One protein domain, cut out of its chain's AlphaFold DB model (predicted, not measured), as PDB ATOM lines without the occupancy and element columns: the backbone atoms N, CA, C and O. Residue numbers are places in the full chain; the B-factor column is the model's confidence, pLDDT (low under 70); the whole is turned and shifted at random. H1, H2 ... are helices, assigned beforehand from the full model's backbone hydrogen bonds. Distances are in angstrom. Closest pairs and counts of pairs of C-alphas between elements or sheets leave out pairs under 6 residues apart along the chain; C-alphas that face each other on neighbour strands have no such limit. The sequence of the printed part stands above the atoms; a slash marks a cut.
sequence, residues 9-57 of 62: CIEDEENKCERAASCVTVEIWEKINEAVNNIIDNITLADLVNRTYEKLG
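AT A GLANCE: This is residues 9 to 57 of the 62 residues of the protein "Rrf2 family transcriptional regulator" of Papillibacter sp (UniProt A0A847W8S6). The model is a long, thin, open shape: helix H1 runs through the middle of its length, the shorter helix H2 follows beyond one end of H1, and residues 9 to 25 make a loop at the other end. H1 and H2 do not pack on each other, and residues 34 to 57 stick out as a free arm that makes much of the length. The printed part has 49 residues with two named helices, H1 then H2, and no named strand, and its class is all helix. It is extended, with a radius of gyration of the C-alphas of 16.8 A, and spans 52 by 17 by 11 A.

IN THESE COORDINATES: H1, the longest helix, is residues 26 to 41, 22.2 A from its first to its last C-alpha. It begins at C-alpha 26 (53.866, -33.114, 10.675) and ends at C-alpha 41 (37.473, -30.661, 25.498), with x falling and z rising. H2 is residues 45 to 56, 16.4 A long, and ends at C-alpha 56 (28.718, -49.871, 38.167). Residues 9 to 25 hold no named element.

HOW THE PARTS SIT: H1 and H2 are apart, with no C-alpha of the one within 8 A of the other. A tight link of 3 residues joins them. Along H2 it is y that falls most, from -35.114 at C-alpha 45 to -49.871 at C-alpha 56. Residues 34 to 57 stand free, of which 34 to 41 belong to H1 and 45 to 56 to H2. In H1 and H2 every O i to N i+4 pair is within hydrogen-bond range.

THE WHOLE: The two C-alphas farthest apart are those of Glu 18 and Gly 57, 52.1 A. The printed part has no cut. The C-alphas of residues 9 to 25 lie 11 to 23 A from the mean of the C-alphas. The mean pLDDT of the printed part is 90.3, and residue 57 alone is under 70.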
ATOM      1  N   CYS A   9      57.044 -30.784  18.270       90.00
ATOM      2  CA  CYS A   9      57.001 -29.869  17.127       90.00
ATOM      3  C   CYS A   9      55.686 -29.080  17.023       90.00
ATOM      4  O   CYS A   9      55.667 -28.062  16.343       90.00
ATOM      5  N   ILE A  10      54.608 -29.552  17.653       91.25
ATOM      6  CA  ILE A  10      53.275 -28.925  17.612       91.25
ATOM      7  C   ILE A  10      52.782 -28.531  19.011       91.25
ATOM      8  O   ILE A  10      51.585 -28.396  19.241       91.25
ATOM      9  N   GLU A  11      53.711 -28.414  19.961       89.62
ATOM     10  CA  GLU A  11      53.418 -27.972  21.323       89.62
ATOM     11  C   GLU A  11      53.076 -26.475  21.345       89.62
ATOM     12  O   GLU A  11      52.100 -26.051  21.955       89.62
ATOM     13  N   ASP A  12      53.848 -25.659  20.638       87.25
ATOM     14  CA  ASP A  12      53.598 -24.225  20.530       87.25
ATOM     15  C   ASP A  12      52.484 -23.898  19.515       87.25
ATOM     16  O   ASP A  12      52.271 -24.632  18.550       87.25
ATOM     17  N   GLU A  13      51.829 -22.743  19.690       82.00
ATOM     18  CA  GLU A  13      50.849 -22.203  18.728       82.00
ATOM     19  C   GLU A  13      51.472 -21.981  17.335       82.00
ATOM     20  O   GLU A  13      50.840 -22.232  16.311       82.00
ATOM     21  N   GLU A  14      52.746 -21.580  17.297       86.12
ATOM     22  CA  GLU A  14      53.551 -21.522  16.078       86.12
ATOM     23  C   GLU A  14      54.585 -22.651  16.070       86.12
ATOM     24  O   GLU A  14      55.383 -22.787  17.001       86.12
ATOM     25  N   ASN A  15      54.628 -23.435  14.991       86.69
ATOM     26  CA  ASN A  15      55.579 -24.535  14.849       86.69
ATOM     27  C   ASN A  15      57.017 -24.005  14.690       86.69
ATOM     28  O   ASN A  15      57.401 -23.496  13.636       86.69
ATOM     29  N   LYS A  16      57.833 -24.166  15.736       89.38
ATOM     30  CA  LYS A  16      59.246 -23.740  15.769       89.38
ATOM     31  C   LYS A  16      60.219 -24.803  15.250       89.38
ATOM     32  O   LYS A  16      61.433 -24.626  15.335       89.38
ATOM     33  N   CYS A  17      59.727 -25.935  14.743       90.44
ATOM     34  CA  CYS A  17      60.585 -26.999  14.239       90.44
ATOM     35  C   CYS A  17      61.180 -26.609  12.883       90.44
ATOM     36  O   CYS A  17      60.488 -26.569  11.869       90.44
ATOM     37  N   GLU A  18      62.501 -26.434  12.831       92.06
ATOM     38  CA  GLU A  18      63.240 -26.128  11.594       92.06
ATOM     39  C   GLU A  18      63.006 -27.163  10.481       92.06
ATOM     40  O   GLU A  18      63.105 -26.867   9.291       92.06
ATOM     41  N   ARG A  19      62.676 -28.403  10.862       91.56
ATOM     42  CA  ARG A  19      62.427 -29.508   9.931       91.56
ATOM     43  C   ARG A  19      60.980 -29.585   9.455       91.56
ATOM     44  O   ARG A  19      60.720 -30.400   8.573       91.56
ATOM     45  N   ALA A  20      60.060 -28.775   9.986       89.31
ATOM     46  CA  ALA A  20      58.630 -28.849   9.675       89.31
ATOM     47  C   ALA A  20      58.365 -28.838   8.162       89.31
ATOM     48  O   ALA A  20      57.652 -29.701   7.663       89.31
ATOM     49  N   ALA A  21      59.061 -27.972   7.416       89.44
ATOM     50  CA  ALA A  21      58.910 -27.838   5.965       89.44
ATOM     51  C   ALA A  21      59.239 -29.110   5.153       89.44
ATOM     52  O   ALA A  21      58.789 -29.251   4.020       89.44
ATOM     53  N   SER A  22      60.036 -30.034   5.702       94.50
ATOM     54  CA  SER A  22      60.395 -31.313   5.057       94.50
ATOM     55  C   SER A  22      59.839 -32.535   5.793       94.50
ATOM     56  O   SER A  22      60.029 -33.674   5.362       94.50
ATOM     57  N   CYS A  23      59.154 -32.320   6.917       93.94
ATOM     58  CA  CYS A  23      58.612 -33.372   7.758       93.94
ATOM     59  C   CYS A  23      57.202 -33.723   7.286       93.94
ATOM     60  O   CYS A  23      56.223 -33.199   7.799       93.94
ATOM     61  N   VAL A  24      57.083 -34.648   6.334       93.25
ATOM     62  CA  VAL A  24      55.784 -35.061   5.758       93.25
ATOM     63  C   VAL A  24      54.785 -35.540   6.825       93.25
ATOM     64  O   VAL A  24      53.577 -35.418   6.664       93.25
ATOM     65  N   THR A  25      55.274 -36.079   7.943       94.25
ATOM     66  CA  THR A  25      54.422 -36.576   9.027       94.25
ATOM     67  C   THR A  25      53.876 -35.475   9.936       94.25
ATOM     68  O   THR A  25      52.998 -35.775  10.742       94.25
ATOM     69  N   VAL A  26      54.342 -34.223   9.826       93.19
ATOM     70  CA  VAL A  26      53.866 -33.114  10.675       93.19
ATOM     71  C   VAL A  26      52.362 -32.890  10.513       93.19
ATOM     72  O   VAL A  26      51.657 -32.810  11.512       93.19
ATOM     73  N   GLU A  27      51.854 -32.964   9.281       90.50
ATOM     74  CA  GLU A  27      50.424 -32.824   8.971       90.50
ATOM     75  C   GLU A  27      49.569 -33.919   9.631       90.50
ATOM     76  O   GLU A  27      48.399 -33.719   9.958       90.50
ATOM     77  N   ILE A  28      50.136 -35.114   9.815       94.19
ATOM     78  CA  ILE A  28      49.450 -36.219  10.496       94.19
ATOM     79  C   ILE A  28      49.387 -35.927  11.994       94.19
ATOM     80  O   ILE A  28      48.344 -36.127  12.615       94.19
ATOM     81  N   TRP A  29      50.483 -35.437  12.572       94.19
ATOM     82  CA  TRP A  29      50.531 -35.090  13.989       94.19
ATOM     83  C   TRP A  29      49.588 -33.940  14.339       94.19
ATOM     84  O   TRP A  29      48.931 -34.016  15.374       94.19
ATOM     85  N   GLU A  30      49.450 -32.940  13.467       91.31
ATOM     86  CA  GLU A  30      48.474 -31.853  13.624       91.31
ATOM     87  C   GLU A  30      47.040 -32.392  13.705       91.31
ATOM     88  O   GLU A  30      46.312 -32.083  14.646       91.31
ATOM     89  N   LYS A  31      46.659 -33.293  12.788       93.44
ATOM     90  CA  LYS A  31      45.331 -33.932  12.793       93.44
ATOM     91  C   LYS A  31      45.086 -34.782  14.037       93.44
ATOM     92  O   LYS A  31      43.975 -34.804  14.559       93.44
ATOM     93  N   ILE A  32      46.104 -35.506  14.505       94.62
ATOM     94  CA  ILE A  32      46.002 -36.297  15.740       94.62
ATOM     95  C   ILE A  32      45.794 -35.369  16.936       94.62
ATOM     96  O   ILE A  32      44.918 -35.635  17.751       94.62
ATOM     97  N   ASN A  33      46.566 -34.284  17.028       93.25
ATOM     98  CA  ASN A  33      46.440 -33.309  18.105       93.25
ATOM     99  C   ASN A  33      45.039 -32.689  18.142       93.25
ATOM    100  O   ASN A  33      44.404 -32.666  19.191       93.25
ATOM    101  N   GLU A  34      44.519 -32.267  16.988       91.94
ATOM    102  CA  GLU A  34      43.157 -31.740  16.870       91.94
ATOM    103  C   GLU A  34      42.107 -32.774  17.305       91.94
ATOM    104  O   GLU A  34      41.200 -32.460  18.075       91.94
ATOM    105  N   ALA A  35      42.230 -34.026  16.857       93.94
ATOM    106  CA  ALA A  35      41.304 -35.089  17.238       93.94
ATOM    107  C   ALA A  35      41.337 -35.378  18.749       93.94
ATOM    108  O   ALA A  35      40.286 -35.556  19.361       93.94
ATOM    109  N   VAL A  36      42.527 -35.406  19.355       91.56
ATOM    110  CA  VAL A  36      42.702 -35.623  20.798       91.56
ATOM    111  C   VAL A  36      42.106 -34.468  21.600       91.56
ATOM    112  O   VAL A  36      41.312 -34.727  22.504       91.56
ATOM    113  N   ASN A  37      42.419 -33.218  21.244       90.94
ATOM    114  CA  ASN A  37      41.884 -32.039  21.934       90.94
ATOM    115  C   ASN A  37      40.360 -31.985  21.832       90.94
ATOM    116  O   ASN A  37      39.690 -31.883  22.852       90.94
ATOM    117  N   ASN A  38      39.795 -32.225  20.643       91.88
ATOM    118  CA  ASN A  38      38.345 -32.318  20.476       91.88
ATOM    119  C   ASN A  38      37.707 -33.374  21.391       91.88
ATOM    120  O   ASN A  38      36.610 -33.162  21.895       91.88
ATOM    121  N   ILE A  39      38.347 -34.522  21.621       90.62
ATOM    122  CA  ILE A  39      37.795 -35.540  22.527       90.62
ATOM    123  C   ILE A  39      37.824 -35.047  23.976       90.62
ATOM    124  O   ILE A  39      36.845 -35.223  24.699       90.62
ATOM    125  N   ILE A  40      38.939 -34.462  24.402       89.75
ATOM    126  CA  ILE A  40      39.173 -34.102  25.803       89.75
ATOM    127  C   ILE A  40      38.369 -32.861  26.190       89.75
ATOM    128  O   ILE A  40      37.716 -32.871  27.229       89.75
ATOM    129  N   ASP A  41      38.283 -31.869  25.305       89.25
ATOM    130  CA  ASP A  41      37.473 -30.661  25.498       89.25
ATOM    131  C   ASP A  41      35.970 -30.967  25.628       89.25
ATOM    132  O   ASP A  41      35.212 -30.180  26.196       89.25
ATOM    133  N   ASN A  42      35.527 -32.126  25.127       92.00
ATOM    134  CA  ASN A  42      34.134 -32.573  25.180       92.00
ATOM    135  C   ASN A  42      33.857 -33.625  26.270       92.00
ATOM    136  O   ASN A  42      32.748 -34.160  26.324       92.00
ATOM    137  N   ILE A  43      34.826 -33.955  27.132       92.06
ATOM    138  CA  ILE A  43      34.628 -34.884  28.253       92.06
ATOM    139  C   ILE A  43      34.969 -34.179  29.560       92.06
ATOM    140  O   ILE A  43      36.117 -33.843  29.831       92.06
ATOM    141  N   THR A  44      33.977 -34.031  30.433       91.69
ATOM    142  CA  THR A  44      34.192 -33.482  31.771       91.69
ATOM    143  C   THR A  44      34.465 -34.580  32.800       91.69
ATOM    144  O   THR A  44      34.081 -35.741  32.638       91.69
ATOM    145  N   LEU A  45      35.062 -34.207  33.936       91.56
ATOM    146  CA  LEU A  45      35.182 -35.114  35.085       91.56
ATOM    147  C   LEU A  45      33.812 -35.625  35.564       91.56
ATOM    148  O   LEU A  45      33.702 -36.777  35.977       91.56
ATOM    149  N   ALA A  46      32.764 -34.798  35.477       92.94
ATOM    150  CA  ALA A  46      31.404 -35.202  35.822       92.94
ATOM    151  C   ALA A  46      30.880 -36.294  34.875       92.94
ATOM    152  O   ALA A  46      30.267 -37.255  35.338       92.94
ATOM    153  N   ASP A  47      31.190 -36.213  33.577       92.44
ATOM    154  CA  ASP A  47      30.840 -37.260  32.610       92.44
ATOM    155  C   ASP A  47      31.535 -38.583  32.939       92.44
ATOM    156  O   ASP A  47      30.928 -39.646  32.830       92.44
ATOM    157  N   LEU A  48      32.792 -38.542  33.389       93.06
ATOM    158  CA  LEU A  48      33.519 -39.743  33.814       93.06
ATOM    159  C   LEU A  48      32.922 -40.369  35.080       93.06
ATOM    160  O   LEU A  48      32.816 -41.594  35.172       93.06
ATOM    161  N   VAL A  49      32.503 -39.543  36.042       93.75
ATOM    162  CA  VAL A  49      31.802 -39.998  37.251       93.75
ATOM    163  C   VAL A  49      30.461 -40.637  36.884       93.75
ATOM    164  O   VAL A  49      30.186 -41.759  37.306       93.75
ATOM    165  N   ASN A  50      29.671 -39.993  36.024       92.94
ATOM    166  CA  ASN A  50      28.404 -40.542  35.540       92.94
ATOM    167  C   ASN A  50      28.610 -41.882  34.821       92.94
ATOM    168  O   ASN A  50      27.974 -42.866  35.186       92.94
ATOM    169  N   ARG A  51      29.583 -41.971  33.904       91.44
ATOM    170  CA  ARG A  51      29.951 -43.229  33.225       91.44
ATOM    171  C   ARG A  51      30.399 -44.319  34.193       91.44
ATOM    172  O   ARG A  51      30.208 -45.502  33.921       91.44
ATOM    173  N   THR A  52      31.026 -43.940  35.304       91.00
ATOM    174  CA  THR A  52      31.407 -44.882  36.361       91.00
ATOM    175  C   THR A  52      30.161 -45.444  37.034       91.00
ATOM    176  O   THR A  52      30.048 -46.660  37.138       91.00
ATOM    177  N   TYR A  53      29.187 -44.604  37.395       89.62
ATOM    178  CA  TYR A  53      27.901 -45.068  37.923       89.62
ATOM    179  C   TYR A  53      27.108 -45.914  36.919       89.62
ATOM    180  O   TYR A  53      26.546 -46.930  37.311       89.62
ATOM    181  N   GLU A  54      27.105 -45.563  35.629       89.44
ATOM    182  CA  GLU A  54      26.464 -46.364  34.574       89.44
ATOM    183  C   GLU A  54      27.099 -47.755  34.446       89.44
ATOM    184  O   GLU A  54      26.392 -48.757  34.366       89.44
ATOM    185  N   LYS A  55      28.435 -47.842  34.470       84.69
ATOM    186  CA  LYS A  55      29.160 -49.124  34.422       84.69
ATOM    187  C   LYS A  55      29.021 -49.937  35.709       84.69
ATOM    188  O   LYS A  55      28.983 -51.161  35.648       84.69
ATOM    189  N   LEU A  56      28.956 -49.264  36.856       78.19
ATOM    190  CA  LEU A  56      28.718 -49.871  38.167       78.19
ATOM    191  C   LEU A  56      27.236 -50.177  38.420       78.19
ATOM    192  O   LEU A  56      26.917 -50.814  39.421       78.19
ATOM    193  N   GLY A  57      26.343 -49.822  37.490       62.28
ATOM    194  CA  GLY A  57      24.921 -50.170  37.466       62.28
ATOM    195  C   GLY A  57      24.612 -51.670  37.366       62.28
ATOM    196  O   GLY A  57      23.477 -52.021  37.065       62.28
TER     197      GLY A  57